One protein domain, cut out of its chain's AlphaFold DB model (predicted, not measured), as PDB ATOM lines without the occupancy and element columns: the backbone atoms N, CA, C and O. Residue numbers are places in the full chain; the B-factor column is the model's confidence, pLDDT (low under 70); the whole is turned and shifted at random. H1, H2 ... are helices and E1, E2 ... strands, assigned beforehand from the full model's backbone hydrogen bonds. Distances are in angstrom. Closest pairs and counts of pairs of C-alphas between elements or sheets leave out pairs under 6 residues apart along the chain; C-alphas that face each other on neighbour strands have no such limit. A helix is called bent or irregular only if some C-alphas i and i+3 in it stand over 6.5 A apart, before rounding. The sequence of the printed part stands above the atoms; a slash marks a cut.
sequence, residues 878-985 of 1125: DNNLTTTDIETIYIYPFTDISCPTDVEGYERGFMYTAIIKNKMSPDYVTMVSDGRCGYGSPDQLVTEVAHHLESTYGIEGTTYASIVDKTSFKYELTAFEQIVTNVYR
ATOM      1  N   ASP A 878     313.127 434.092 448.726       83.31
ATOM      2  CA  ASP A 878     314.369 434.059 449.501       83.31
ATOM      3  C   ASP A 878     314.454 435.313 450.391       83.31
ATOM      4  O   ASP A 878     314.254 436.425 449.906       83.31
ATOM      5  N   ASN A 879     314.800 435.159 451.671       84.19
ATOM      6  CA  ASN A 879     314.815 436.237 452.675       84.19
ATOM      7  C   ASN A 879     315.971 437.251 452.486       84.19
ATOM      8  O   ASN A 879     316.364 437.926 453.432       84.19
ATOM      9  N   ASN A 880     316.603 437.285 451.312       89.69
ATOM     10  CA  ASN A 880     317.773 438.112 451.003       89.69
ATOM     11  C   ASN A 880     317.658 438.803 449.629       89.69
ATOM     12  O   ASN A 880     318.671 439.162 449.020       89.69
ATOM     13  N   LEU A 881     316.444 438.893 449.078       94.06
ATOM     14  CA  LEU A 881     316.204 439.549 447.797       94.06
ATOM     15  C   LEU A 881     316.514 441.044 447.883       94.06
ATOM     16  O   LEU A 881     316.241 441.707 448.873       94.06
ATOM     17  N   THR A 882     317.079 441.569 446.804       96.38
ATOM     18  CA  THR A 882     317.424 442.985 446.649       96.38
ATOM     19  C   THR A 882     316.839 443.511 445.348       96.38
ATOM     20  O   THR A 882     316.531 442.738 444.435       96.38
ATOM     21  N   THR A 883     316.800 444.830 445.175       95.31
ATOM     22  CA  THR A 883     316.485 445.451 443.871       95.31
ATOM     23  C   THR A 883     317.231 444.839 442.688       95.31
ATOM     24  O   THR A 883     316.679 444.777 441.590       95.31
ATOM     25  N   THR A 884     318.471 444.363 442.861       96.06
ATOM     26  CA  THR A 884     319.279 443.764 441.780       96.06
ATOM     27  C   THR A 884     318.752 442.408 441.292       96.06
ATOM     28  O   THR A 884     319.073 441.984 440.172       96.06
ATOM     29  N   ASP A 885     317.903 441.758 442.089       96.38
ATOM     30  CA  ASP A 885     317.248 440.491 441.775       96.38
ATOM     31  C   ASP A 885     315.973 440.678 440.939       96.38
ATOM     32  O   ASP A 885     315.594 439.767 440.206       96.38
ATOM     33  N   ILE A 886     315.368 441.871 440.951       96.94
ATOM     34  CA  ILE A 886     314.291 442.246 440.023       96.94
ATOM     35  C   ILE A 886     314.878 442.415 438.614       96.94
ATOM     36  O   ILE A 886     315.810 443.200 438.403       96.94
ATOM     37  N   GLU A 887     314.318 441.711 437.631       95.81
ATOM     38  CA  GLU A 887     314.656 441.871 436.214       95.81
ATOM     39  C   GLU A 887     313.791 442.922 435.516       95.81
ATOM     40  O   GLU A 887     314.300 443.746 434.760       95.81
ATOM     41  N   THR A 888     312.475 442.859 435.712       97.12
ATOM     42  CA  THR A 888     311.488 443.691 435.009       97.12
ATOM     43  C   THR A 888     310.198 443.732 435.816       97.12
ATOM     44  O   THR A 888     309.837 442.744 436.455       97.12
ATOM     45  N   ILE A 889     309.498 444.860 435.761       97.75
ATOM     46  CA  ILE A 889     308.177 445.069 436.346       97.75
ATOM     47  C   ILE A 889     307.233 445.498 435.224       97.75
ATOM     48  O   ILE A 889     307.534 446.421 434.467       97.75
ATOM     49  N   TYR A 890     306.081 444.850 435.114       97.44
ATOM     50  CA  TYR A 890     304.990 445.301 434.255       97.44
ATOM     51  C   TYR A 890     303.906 445.938 435.111       97.44
ATOM     52  O   TYR A 890     303.493 445.313 436.076       97.44
ATOM     53  N   ILE A 891     303.444 447.144 434.772       97.06
ATOM     54  CA  ILE A 891     302.308 447.792 435.451       97.06
ATOM     55  C   ILE A 891     301.132 447.876 434.480       97.06
ATOM     56  O   ILE A 891     301.265 448.400 433.375       97.06
ATOM     57  N   TYR A 892     299.980 447.383 434.916       95.81
ATOM     58  CA  TYR A 892     298.702 447.349 434.221       95.81
ATOM     59  C   TYR A 892     297.767 448.378 434.883       95.81
ATOM     60  O   TYR A 892     297.106 448.052 435.867       95.81
ATOM     61  N   PRO A 893     297.698 449.632 434.394       92.81
ATOM     62  CA  PRO A 893     296.956 450.717 435.049       92.81
ATOM     63  C   PRO A 893     295.435 450.678 434.805       92.81
ATOM     64  O   PRO A 893     294.736 451.628 435.148       92.81
ATOM     65  N   PHE A 894     294.923 449.623 434.160       89.44
ATOM     66  CA  PHE A 894     293.506 449.440 433.840       89.44
ATOM     67  C   PHE A 894     293.072 448.012 434.186       89.44
ATOM     68  O   PHE A 894     293.156 447.103 433.354       89.44
ATOM     69  N   THR A 895     292.611 447.824 435.420       88.81
ATOM     70  CA  THR A 895     292.150 446.526 435.939       88.81
ATOM     71  C   THR A 895     290.731 446.613 436.490       88.81
ATOM     72  O   THR A 895     290.152 447.697 436.562       88.81
ATOM     73  N   ASP A 896     290.151 445.469 436.839       85.88
ATOM     74  CA  ASP A 896     288.839 445.341 437.481       85.88
ATOM     75  C   ASP A 896     288.894 445.381 439.021       85.88
ATOM     76  O   ASP A 896     287.888 445.127 439.687       85.88
ATOM     77  N   ILE A 897     290.044 445.758 439.591       87.38
ATOM     78  CA  ILE A 897     290.215 445.983 441.028       87.38
ATOM     79  C   ILE A 897     289.320 447.153 441.452       87.38
ATOM     80  O   ILE A 897     289.464 448.280 440.974       87.38
ATOM     81  N   SER A 898     288.386 446.868 442.359       85.38
ATOM     82  CA  SER A 898     287.566 447.891 443.008       85.38
ATOM     83  C   SER A 898     288.403 448.591 444.072       85.38
ATOM     84  O   SER A 898     288.915 447.928 444.969       85.38
ATOM     85  N   CYS A 899     288.517 449.912 443.976       86.44
ATOM     86  CA  CYS A 899     289.224 450.740 444.947       86.44
ATOM     87  C   CYS A 899     288.267 451.716 445.643       86.44
ATOM     88  O   CYS A 899     287.209 452.011 445.070       86.44
ATOM     89  N   PRO A 900     288.629 452.228 446.835       78.38
ATOM     90  CA  PRO A 900     287.903 453.320 447.477       78.38
ATOM     91  C   PRO A 900     287.770 454.501 446.512       78.38
ATOM     92  O   PRO A 900     288.739 454.907 445.874       78.38
ATOM     93  N   THR A 901     286.556 455.026 446.354       72.06
ATOM     94  CA  THR A 901     286.274 456.180 445.470       72.06
ATOM     95  C   THR A 901     286.252 457.512 446.222       72.06
ATOM     96  O   THR A 901     285.982 458.558 445.639       72.06
ATOM     97  N   ASP A 902     286.451 457.426 447.529       75.62
ATOM     98  CA  ASP A 902     286.330 458.438 448.567       75.62
ATOM     99  C   ASP A 902     287.684 458.807 449.193       75.62
ATOM    100  O   ASP A 902     287.811 459.900 449.738       75.62
ATOM    101  N   VAL A 903     288.708 457.961 449.025       61.03
ATOM    102  CA  VAL A 903     290.105 458.297 449.325       61.03
ATOM    103  C   VAL A 903     290.726 458.960 448.090       61.03
ATOM    104  O   VAL A 903     291.005 458.295 447.087       61.03
ATOM    105  N   GLU A 904     290.918 460.281 448.152       68.81
ATOM    106  CA  GLU A 904     291.497 461.071 447.058       68.81
ATOM    107  C   GLU A 904     292.886 460.537 446.686       68.81
ATOM    108  O   GLU A 904     293.787 460.441 447.518       68.81
ATOM    109  N   GLY A 905     293.049 460.158 445.418       68.19
ATOM    110  CA  GLY A 905     294.258 459.532 444.899       68.19
ATOM    111  C   GLY A 905     294.279 458.011 444.847       68.19
ATOM    112  O   GLY A 905     295.106 457.462 444.125       68.19
ATOM    113  N   TYR A 906     293.384 457.303 445.534       80.44
ATOM    114  CA  TYR A 906     293.326 455.835 445.480       80.44
ATOM    115  C   TYR A 906     292.217 455.315 444.554       80.44
ATOM    116  O   TYR A 906     292.005 454.110 444.464       80.44
ATOM    117  N   GLU A 907     291.568 456.174 443.761       79.62
ATOM    118  CA  GLU A 907     290.344 455.856 443.005       79.62
ATOM    119  C   GLU A 907     290.563 454.929 441.792       79.62
ATOM    120  O   GLU A 907     289.634 454.670 441.017       79.62
ATOM    121  N   ARG A 908     291.794 454.448 441.571       83.19
ATOM    122  CA  ARG A 908     292.155 453.577 440.446       83.19
ATOM    123  C   ARG A 908     292.903 452.330 440.885       83.19
ATOM    124  O   ARG A 908     294.021 452.392 441.388       83.19
ATOM    125  N   GLY A 909     292.300 451.192 440.561       90.25
ATOM    126  CA  GLY A 909     292.918 449.882 440.671       90.25
ATOM    127  C   GLY A 909     293.889 449.595 439.530       90.25
ATOM    128  O   GLY A 909     293.543 449.686 438.344       90.25
ATOM    129  N   PHE A 910     295.098 449.182 439.888       94.88
ATOM    130  CA  PHE A 910     296.132 448.728 438.971       94.88
ATOM    131  C   PHE A 910     296.713 447.394 439.443       94.88
ATOM    132  O   PHE A 910     296.785 447.112 440.633       94.88
ATOM    133  N   MET A 911     297.178 446.571 438.511       95.31
ATOM    134  CA  MET A 911     297.951 445.367 438.829       95.31
ATOM    135  C   MET A 911     299.387 445.582 438.385       95.31
ATOM    136  O   MET A 911     299.643 446.299 437.417       95.31
ATOM    137  N   TYR A 912     300.338 444.937 439.042       96.88
ATOM    138  CA  TYR A 912     301.690 444.824 438.524       96.88
ATOM    139  C   TYR A 912     302.166 443.373 438.551       96.88
ATOM    140  O   TYR A 912     301.669 442.559 439.323       96.88
ATOM    141  N   THR A 913     303.148 443.061 437.708       96.81
ATOM    142  CA  THR A 913     303.846 441.775 437.678       96.81
ATOM    143  C   THR A 913     305.350 442.014 437.717       96.81
ATOM    144  O   THR A 913     305.929 442.487 436.736       96.81
ATOM    145  N   ALA A 914     305.996 441.675 438.829       96.50
ATOM    146  CA  ALA A 914     307.448 441.687 438.970       96.50
ATOM    147  C   ALA A 914     308.046 440.324 438.581       96.50
ATOM    148  O   ALA A 914     307.586 439.275 439.032       96.50
ATOM    149  N   ILE A 915     309.096 440.339 437.757       96.12
ATOM    150  CA  ILE A 915     309.920 439.168 437.434       96.12
ATOM    151  C   ILE A 915     311.192 439.237 438.280       96.12
ATOM    152  O   ILE A 915     312.016 440.137 438.101       96.12
ATOM    153  N   ILE A 916     311.353 438.272 439.181       95.62
ATOM    154  CA  ILE A 916     312.445 438.188 440.155       95.62
ATOM    155  C   ILE A 916     313.316 436.967 439.831       95.62
ATOM    156  O   ILE A 916     312.810 435.884 439.528       95.62
ATOM    157  N   LYS A 917     314.640 437.110 439.903       93.56
ATOM    158  CA  LYS A 917     315.585 435.993 439.752       93.56
ATOM    159  C   LYS A 917     315.412 434.995 440.893       93.56
ATOM    160  O   LYS A 917     315.514 435.359 442.063       93.56
ATOM    161  N   ASN A 918     315.228 433.718 440.568       89.19
ATOM    162  CA  ASN A 918     315.160 432.683 441.590       89.19
ATOM    163  C   ASN A 918     316.583 432.284 442.037       89.19
ATOM    164  O   ASN A 918     317.306 431.592 441.319       89.19
ATOM    165  N   LYS A 919     316.993 432.703 443.242       86.25
ATOM    166  CA  LYS A 919     318.324 432.392 443.802       86.25
ATOM    167  C   LYS A 919     318.553 430.903 444.076       86.25
ATOM    168  O   LYS A 919     319.701 430.462 444.081       86.25
ATOM    169  N   MET A 920     317.490 430.113 444.257       82.75
ATOM    170  CA  MET A 920     317.596 428.664 444.450       82.75
ATOM    171  C   MET A 920     317.781 427.890 443.137       82.75
ATOM    172  O   MET A 920     318.317 426.782 443.165       82.75
ATOM    173  N   SER A 921     317.357 428.436 441.990       85.19
ATOM    174  CA  SER A 921     317.526 427.786 440.687       85.19
ATOM    175  C   SER A 921     317.604 428.801 439.535       85.19
ATOM    176  O   SER A 921     316.584 429.396 439.191       85.19
ATOM    177  N   PRO A 922     318.769 428.969 438.873       83.19
ATOM    178  CA  PRO A 922     318.962 429.988 437.835       83.19
ATOM    179  C   PRO A 922     318.174 429.731 436.538       83.19
ATOM    180  O   PRO A 922     318.044 430.636 435.721       83.19
ATOM    181  N   ASP A 923     317.631 428.522 436.351       85.88
ATOM    182  CA  ASP A 923     316.714 428.186 435.250       85.88
ATOM    183  C   ASP A 923     315.246 428.570 435.544       85.88
ATOM    184  O   ASP A 923     314.330 428.179 434.816       85.88
ATOM    185  N   TYR A 924     314.986 429.288 436.639       87.12
ATOM    186  CA  TYR A 924     313.657 429.746 437.028       87.12
ATOM    187  C   TYR A 924     313.669 431.241 437.347       87.12
ATOM    188  O   TYR A 924     314.642 431.797 437.856       87.12
ATOM    189  N   VAL A 925     312.537 431.884 437.085       91.31
ATOM    190  CA  VAL A 925     312.208 433.207 437.624       91.31
ATOM    191  C   VAL A 925     310.955 433.082 438.474       91.31
ATOM    192  O   VAL A 925     310.040 432.331 438.124       91.31
ATOM    193  N   THR A 926     310.904 433.811 439.581       92.75
ATOM    194  CA  THR A 926     309.678 433.959 440.358       92.75
ATOM    195  C   THR A 926     308.915 435.150 439.800       92.75
ATOM    196  O   THR A 926     309.418 436.272 439.800       92.75
ATOM    197  N   MET A 927     307.716 434.905 439.284       93.44
ATOM    198  CA  MET A 927     306.771 435.954 438.925       93.44
ATOM    199  C   MET A 927     305.882 436.239 440.129       93.44
ATOM    200  O   MET A 927     305.341 435.304 440.719       93.44
ATOM    201  N   VAL A 928     305.751 437.517 440.470       92.81
ATOM    202  CA  VAL A 928     304.887 438.037 441.532       92.81
ATOM    203  C   VAL A 928     303.912 439.013 440.887       92.81
ATOM    204  O   VAL A 928     304.337 440.077 440.440       92.81
ATOM    205  N   SER A 929     302.638 438.638 440.808       93.38
ATOM    206  CA  SER A 929     301.534 439.499 440.378       93.38
ATOM    207  C   SER A 929     300.679 439.891 441.575       93.38
ATOM    208  O   SER A 929     300.197 439.003 442.280       93.38
ATOM    209  N   ASP A 930     300.462 441.191 441.775       94.25
ATOM    210  CA  ASP A 930     299.569 441.717 442.812       94.25
ATOM    211  C   ASP A 930     298.883 443.024 442.364       94.25
ATOM    212  O   ASP A 930     299.296 443.663 441.393       94.25
ATOM    213  N   GLY A 931     297.794 443.383 443.039       91.88
ATOM    214  CA  GLY A 931     296.837 444.413 442.656       91.88
ATOM    215  C   GLY A 931     296.667 445.472 443.733       91.88
ATOM    216  O   GLY A 931     296.337 445.153 444.869       91.88
ATOM    217  N   ARG A 932     296.904 446.738 443.405       91.75
ATOM    218  CA  ARG A 932     296.897 447.854 444.357       91.75
ATOM    219  C   ARG A 932     296.020 448.995 443.849       91.75
ATOM    220  O   ARG A 932     295.660 449.059 442.675       91.75
ATOM    221  N   CYS A 933     295.662 449.878 444.765       89.50
ATOM    222  CA  CYS A 933     294.984 451.134 444.481       89.50
ATOM    223  C   CYS A 933     296.028 452.252 444.512       89.50
ATOM    224  O   CYS A 933     296.985 452.158 445.277       89.50
ATOM    225  N   GLY A 934     295.885 453.279 443.679       82.94
ATOM    226  CA  GLY A 934     296.800 454.418 443.726       82.94
ATOM    227  C   GLY A 934     296.627 455.406 442.582       82.94
ATOM    228  O   GLY A 934     295.894 455.166 441.615       82.94
ATOM    229  N   TYR A 935     297.340 456.526 442.698       74.62
ATOM    230  CA  TYR A 935     297.171 457.664 441.807       74.62
ATOM    231  C   TYR A 935     297.488 457.254 440.373       74.62
ATOM    232  O   TYR A 935     298.551 456.711 440.083       74.62
ATOM    233  N   GLY A 936     296.595 457.572 439.436       73.94
ATOM    234  CA  GLY A 936     296.712 457.153 438.035       73.94
ATOM    235  C   GLY A 936     297.888 457.740 437.234       73.94
ATOM    236  O   GLY A 936     297.870 457.623 436.006       73.94
ATOM    237  N   SER A 937     298.863 458.399 437.875       90.19
ATOM    238  CA  SER A 937     300.082 458.895 437.232       90.19
ATOM    239  C   SER A 937     301.173 457.807 437.218       90.19
ATOM    240  O   SER A 937     301.344 457.096 438.209       90.19
ATOM    241  N   PRO A 938     301.939 457.642 436.120       91.50
ATOM    242  CA  PRO A 938     302.950 456.587 436.027       91.50
ATOM    243  C   PRO A 938     303.967 456.571 437.177       91.50
ATOM    244  O   PRO A 938     304.298 455.499 437.676       91.50
ATOM    245  N   ASP A 939     304.438 457.733 437.628       93.25
ATOM    246  CA  ASP A 939     305.520 457.797 438.614       93.25
ATOM    247  C   ASP A 939     305.045 457.439 440.032       93.25
ATOM    248  O   ASP A 939     305.772 456.785 440.785       93.25
ATOM    249  N   GLN A 940     303.797 457.773 440.374       89.69
ATOM    250  CA  GLN A 940     303.172 457.327 441.623       89.69
ATOM    251  C   GLN A 940     302.916 455.818 441.590       89.69
ATOM    252  O   GLN A 940     303.312 455.128 442.522       89.69
ATOM    253  N   LEU A 941     302.404 455.267 440.481       93.56
ATOM    254  CA  LEU A 941     302.246 453.812 440.327       93.56
ATOM    255  C   LEU A 941     303.579 453.054 440.465       93.56
ATOM    256  O   LEU A 941     303.617 451.984 441.067       93.56
ATOM    257  N   VAL A 942     304.690 453.595 439.949       95.75
ATOM    258  CA  VAL A 942     306.034 453.021 440.168       95.75
ATOM    259  C   VAL A 942     306.434 453.114 441.646       95.75
ATOM    260  O   VAL A 942     307.034 452.180 442.170       95.75
ATOM    261  N   THR A 943     306.110 454.215 442.324       94.06
ATOM    262  CA  THR A 943     306.438 454.431 443.744       94.06
ATOM    263  C   THR A 943     305.676 453.467 444.659       94.06
ATOM    264  O   THR A 943     306.298 452.831 445.507       94.06
ATOM    265  N   GLU A 944     304.380 453.258 444.418       93.00
ATOM    266  CA  GLU A 944     303.562 452.266 445.130       93.00
ATOM    267  C   GLU A 944     304.091 450.839 444.937       93.00
ATOM    268  O   GLU A 944     304.226 450.077 445.893       93.00
ATOM    269  N   VAL A 945     304.474 450.471 443.706       95.94
ATOM    270  CA  VAL A 945     305.081 449.154 443.441       95.94
ATOM    271  C   VAL A 945     306.437 449.003 444.133       95.94
ATOM    272  O   VAL A 945     306.748 447.917 444.614       95.94
ATOM    273  N   ALA A 946     307.242 450.065 444.200       95.81
ATOM    274  CA  ALA A 946     308.505 450.072 444.937       95.81
ATOM    275  C   ALA A 946     308.271 449.799 446.430       95.81
ATOM    276  O   ALA A 946     308.776 448.803 446.944       95.81
ATOM    277  N   HIS A 947     307.434 450.614 447.081       92.94
ATOM    278  CA  HIS A 947     307.105 450.461 448.497       92.94
ATOM    279  C   HIS A 947     306.550 449.065 448.810       92.94
ATOM    280  O   HIS A 947     307.002 448.405 449.742       92.94
ATOM    281  N   HIS A 948     305.623 448.575 447.986       94.19
ATOM    282  CA  HIS A 948     304.991 447.278 448.191       94.19
ATOM    283  C   HIS A 948     305.943 446.079 447.978       94.19
ATOM    284  O   HIS A 948     305.849 445.067 448.677       94.19
ATOM    285  N   LEU A 949     306.899 446.177 447.045       94.56
ATOM    286  CA  LEU A 949     307.951 445.165 446.888       94.56
ATOM    287  C   LEU A 949     308.910 445.126 448.090       94.56
ATOM    288  O   LEU A 949     309.418 444.049 448.413       94.56
ATOM    289  N   GLU A 950     309.119 446.255 448.772       93.38
ATOM    290  CA  GLU A 950     309.904 446.317 450.006       93.38
ATOM    291  C   GLU A 950     309.130 445.709 451.180       93.38
ATOM    292  O   GLU A 950     309.601 444.755 451.801       93.38
ATOM    293  N   SER A 951     307.923 446.217 451.453       89.56
ATOM    294  CA  SER A 951     307.172 445.926 452.679       89.56
ATOM    295  C   SER A 951     306.550 444.528 452.714       89.56
ATOM    296  O   SER A 951     306.606 443.863 453.748       89.56
ATOM    297  N   THR A 952     305.991 444.040 451.603       90.94
ATOM    298  CA  THR A 952     305.291 442.739 451.565       90.94
ATOM    299  C   THR A 952     306.176 441.589 451.092       90.94
ATOM    300  O   THR A 952     306.008 440.458 451.548       90.94
ATOM    301  N   TYR A 953     307.140 441.848 450.203       90.50
ATOM    302  CA  TYR A 953     308.003 440.801 449.636       90.50
ATOM    303  C   TYR A 953     309.452 440.830 450.141       90.50
ATOM    304  O   TYR A 953     310.235 439.959 449.756       90.50
ATOM    305  N   GLY A 954     309.811 441.786 451.007       92.44
ATOM    306  CA  GLY A 954     311.131 441.861 451.634       92.44
ATOM    307  C   GLY A 954     312.272 442.099 450.644       92.44
ATOM    308  O   GLY A 954     313.382 441.615 450.865       92.44
ATOM    309  N   ILE A 955     312.009 442.778 449.520       94.94
ATOM    310  CA  ILE A 955     313.023 443.041 448.493       94.94
ATOM    311  C   ILE A 955     313.762 444.337 448.836       94.94
ATOM    312  O   ILE A 955     313.370 445.425 448.411       94.94
ATOM    313  N   GLU A 956     314.853 444.213 449.588       94.50
ATOM    314  CA  GLU A 956     315.570 445.348 450.176       94.50
ATOM    315  C   GLU A 956     316.020 446.396 449.136       94.50
ATOM    316  O   GLU A 956     316.618 446.086 448.089       94.50
ATOM    317  N   GLY A 957     315.772 447.666 449.470       93.88
ATOM    318  CA  GLY A 957     316.199 448.857 448.743       93.88
ATOM    319  C   GLY A 957     315.274 449.284 447.603       93.88
ATOM    320  O   GLY A 957     315.698 450.098 446.773       93.88
ATOM    321  N   THR A 958     314.062 448.726 447.506       96.25
ATOM    322  CA  THR A 958     313.108 449.006 446.419       96.25
ATOM    323  C   THR A 958     312.492 450.397 446.555       96.25
ATOM    324  O   THR A 958     311.407 450.605 447.072       96.25
ATOM    325  N   THR A 959     313.198 451.377 445.998       96.44
ATOM    326  CA  THR A 959     312.750 452.768 445.825       96.44
ATOM    327  C   THR A 959     312.351 453.041 444.374       96.44
ATOM    328  O   THR A 959     312.851 452.366 443.469       96.44
ATOM    329  N   TYR A 960     311.548 454.084 444.116       95.69
ATOM    330  CA  TYR A 960     311.206 454.555 442.759       95.69
ATOM    331  C   TYR A 960     312.428 454.583 441.817       95.69
ATOM    332  O   TYR A 960     312.445 453.928 440.773       95.69
ATOM    333  N   ALA A 961     313.508 455.251 442.241       96.31
ATOM    334  CA  ALA A 961     314.734 455.404 441.454       96.31
ATOM    335  C   ALA A 961     315.453 454.073 441.153       96.31
ATOM    336  O   ALA A 961     316.203 453.986 440.184       96.31
ATOM    337  N   SER A 962     315.234 453.032 441.962       97.06
ATOM    338  CA  SER A 962     315.850 451.712 441.778       97.06
ATOM    339  C   SER A 962     315.090 450.786 440.818       97.06
ATOM    340  O   SER A 962     315.676 449.821 440.312       97.06
ATOM    341  N   ILE A 963     313.803 451.063 440.562       97.38
ATOM    342  CA  ILE A 963     312.935 450.211 439.736       97.38
ATOM    343  C   ILE A 963     312.323 450.903 438.511       97.38
ATOM    344  O   ILE A 963     311.830 450.200 437.629       97.38
ATOM    345  N   VAL A 964     312.371 452.235 438.398       97.06
ATOM    346  CA  VAL A 964     311.794 452.970 437.254       97.06
ATOM    347  C   VAL A 964     312.347 452.477 435.908       97.06
ATOM    348  O   VAL A 964     311.572 452.094 435.035       97.06
ATOM    349  N   ASP A 965     313.669 452.310 435.787       95.94
ATOM    350  CA  ASP A 965     314.341 451.771 434.587       95.94
ATOM    351  C   ASP A 965     314.005 450.296 434.288       95.94
ATOM    352  O   ASP A 965     314.294 449.784 433.205       95.94
ATOM    353  N   LYS A 966     313.402 449.590 435.250       97.25
ATOM    354  CA  LYS A 966     312.946 448.195 435.123       97.25
ATOM    355  C   LYS A 966     311.455 448.095 434.823       97.25
ATOM    356  O   LYS A 966     310.964 446.990 434.593       97.25
ATOM    357  N   THR A 967     310.733 449.212 434.859       97.44
ATOM    358  CA  THR A 967     309.274 449.236 434.801       97.44
ATOM    359  C   THR A 967     308.771 449.464 433.377       97.44
ATOM    360  O   THR A 967     309.393 450.129 432.553       97.44
ATOM    361  N   SER A 968     307.641 448.847 433.035       97.25
ATOM    362  CA  SER A 968     307.029 448.924 431.710       97.25
ATOM    363  C   SER A 968     305.508 448.903 431.806       97.25
ATOM    364  O   SER A 968     304.914 447.903 432.202       97.25
ATOM    365  N   PHE A 969     304.866 449.987 431.376       95.88
ATOM    366  CA  PHE A 969     303.409 450.102 431.390       95.88
ATOM    367  C   PHE A 969     302.740 449.275 430.282       95.88
ATOM    368  O   PHE A 969     303.208 449.217 429.140       95.88
ATOM    369  N   LYS A 970     301.624 448.635 430.634       95.94
ATOM    370  CA  LYS A 970     300.806 447.752 429.798       95.94
ATOM    371  C   LYS A 970     299.352 448.213 429.842       95.94
ATOM    372  O   LYS A 970     298.577 447.813 430.700       95.94
ATOM    373  N   TYR A 971     298.976 449.071 428.897       90.50
ATOM    374  CA  TYR A 971     297.626 449.643 428.787       90.50
ATOM    375  C   TYR A 971     296.596 448.662 428.184       90.50
ATOM    376  O   TYR A 971     295.794 449.041 427.333       90.50
ATOM    377  N   GLU A 972     296.640 447.394 428.593       87.19
ATOM    378  CA  GLU A 972     295.679 446.359 428.212       87.19
ATOM    379  C   GLU A 972     294.767 446.028 429.399       87.19
ATOM    380  O   GLU A 972     295.235 445.907 430.532       87.19
ATOM    381  N   LEU A 973     293.457 445.929 429.146       81.94
ATOM    382  CA  LEU A 973     292.474 445.650 430.191       81.94
ATOM    383  C   LEU A 973     292.724 444.242 430.740       81.94
ATOM    384  O   LEU A 973     292.543 443.260 430.017       81.94
ATOM    385  N   THR A 974     293.147 444.159 431.998       82.81
ATOM    386  CA  THR A 974     293.615 442.910 432.610       82.81
ATOM    387  C   THR A 974     292.764 442.599 433.831       82.81
ATOM    388  O   THR A 974     292.593 443.460 434.689       82.81
ATOM    389  N   ALA A 975     292.207 441.387 433.885       82.00
ATOM    390  CA  ALA A 975     291.507 440.901 435.070       82.00
ATOM    391  C   ALA A 975     292.524 440.605 436.180       82.00
ATOM    392  O   ALA A 975     293.603 440.076 435.895       82.00
ATOM    393  N   PHE A 976     292.193 440.948 437.418       78.56
ATOM    394  CA  PHE A 976     293.064 440.714 438.560       78.56
ATOM    395  C   PHE A 976     293.238 439.217 438.851       78.56
ATOM    396  O   PHE A 976     292.271 438.487 439.063       78.56
ATOM    397  N   GLU A 977     294.494 438.774 438.915       77.94
ATOM    398  CA  GLU A 977     294.870 437.449 439.403       77.94
ATOM    399  C   GLU A 977     296.134 437.601 440.265       77.94
ATOM    400  O   GLU A 977     297.213 437.918 439.755       77.94
ATOM    401  N   GLN A 978     296.008 437.408 441.583       76.12
ATOM    402  CA  GLN A 978     297.164 437.391 442.481       76.12
ATOM    403  C   GLN A 978     297.912 436.068 442.290       76.12
ATOM    404  O   GLN A 978     297.360 434.991 442.522       76.12
ATOM    405  N   ILE A 979     299.168 436.126 441.842       83.88
ATOM    406  CA  ILE A 979     299.952 434.928 441.511       83.88
ATOM    407  C   ILE A 979     301.389 435.101 441.987       83.88
ATOM    408  O   ILE A 979     302.105 435.972 441.498       83.88
ATOM    409  N   VAL A 980     301.864 434.184 442.831       81.12
ATOM    410  CA  VAL A 980     303.303 433.937 443.007       81.12
ATOM    411  C   VAL A 980     303.630 432.589 442.374       81.12
ATOM    412  O   VAL A 980     303.143 431.551 442.819       81.12
ATOM    413  N   THR A 981     304.432 432.578 441.306       87.44
ATOM    414  CA  THR A 981     304.734 431.347 440.560       87.44
ATOM    415  C   THR A 981     306.172 431.289 440.055       87.44
ATOM    416  O   THR A 981     306.730 432.274 439.577       87.44
ATOM    417  N   ASN A 982     306.782 430.105 440.143       83.69
ATOM    418  CA  ASN A 982     308.114 429.841 439.604       83.69
ATOM    419  C   ASN A 982     307.996 429.380 438.150       83.69
ATOM    420  O   ASN A 982     307.682 428.217 437.879       83.69
ATOM    421  N   VAL A 983     308.290 430.272 437.207       84.25
ATOM    422  CA  VAL A 983     308.272 429.956 435.777       84.25
ATOM    423  C   VAL A 983     309.640 429.437 435.355       84.25
ATOM    424  O   VAL A 983     310.654 430.117 435.518       84.25
ATOM    425  N   TYR A 984     309.666 428.230 434.783       85.25
ATOM    426  CA  TYR A 984     310.867 427.691 434.150       85.25
ATOM    427  C   TYR A 984     311.237 428.561 432.949       85.25
ATOM    428  O   TYR A 984     310.517 428.607 431.947       85.25
ATOM    429  N   ARG A 985     312.381 429.231 433.051       78.94
ATOM    430  CA  ARG A 985     312.975 430.023 431.986       78.94
ATOM    431  C   ARG A 985     314.264 429.308 431.587       78.94
ATOM    432  O   ARG A 985     315.270 429.496 432.266       78.94
TER     433      ARG A 985
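What this domain is: This is residues 878 to 985 of the 1125 residues of an uncharacterized protein of Candidatus Kaiserbacteria bacterium RIFCSPHIGHO2_01_FULL_46_22 (UniProt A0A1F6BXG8). A twisted sheet of five strands makes a wall, with the helix H1 packed on one face of it and the short helix H2 on the same face, beside the strands; no named helix is on the other face. The long link of residues 893 to 908, between E1 and E2, loops at one end of the long axis. The printed part has 108 residues, with two named helices and five named strands in the order E1 E2 E3 H1 H2 E4 E5. The sheet is mixed, in the order E4 E1 E2 E3 E5, and the class is mixed, helices and strands. The whole is compact, with a radius of gyration of the C-alphas of 13.6 A, and elongated, spanning 43 by 26 by 21 A.

Where its parts are: After residues 878 to 885, E1 takes residues 886 to 892, from C-alpha 886 at (314.291, 442.246, 440.023), over 17.4 A. E2, residues 909 to 917, is 26.6 A long, and E3, residues 924 to 933, is 29.4 A long. H1, residues 938 to 951, covers 20.2 A from C-alpha 938 at (302.950, 456.587, 436.027). H2 is residues 960 to 966 and E4 is residues 967 to 969. E5, residues 979 to 984, is 15.0 A long and ends with C-alpha 984 at (310.867, 427.691, 434.150).

How they stand to each other: E1, E2 and E3 form a meander, each strand the antiparallel neighbour of the one before. In the hairpin of E1 and E2, N 892 and O 911 are 2.7 A apart, within hydrogen-bond range. In the hairpin of E2 and E3, N 914 and O 928 are 2.8 A apart. The edge strand E5 is antiparallel to E3, with N 927 and O 981 at 2.8 A. The other edge strand, E4, is parallel to E1, with N 968 and O 889 at 2.8 A. E3, H1, H2 and E4 make a split strand-helix-strand unit, two strands running the same way with E1 and E2 between them in the sheet; its crossover is right-handed. H1 on one face of the sheet gives two layers, helix over sheet; its closest C-alphas to E2 are those of Tyr 912 and Val 945, 7.4 A apart. H1 and H2 touch, about perpendicular at 74 degrees, closest at the C-alphas of Thr 943 and Tyr 960, 4.9 A apart. H2 is on the sheet at a height of 5.5 A, over none of its strands. Each O i to N i+4 pair of H1 is within hydrogen-bond range; in the irregular H2, where C-alphas 962 and 965 are 7.3 A apart, 1 of 3 is, beside 2 of 4 O i to N i+3 pairs.

The domain as a whole: The two C-alphas farthest apart, those of Asp 902 and Asp 923, are 44.9 A apart. The printed part has no cut, and the link from E1 to E2, 16 residues, is long. The mean pLDDT of the printed part is 89.5, and residues 903 to 905 are under 70.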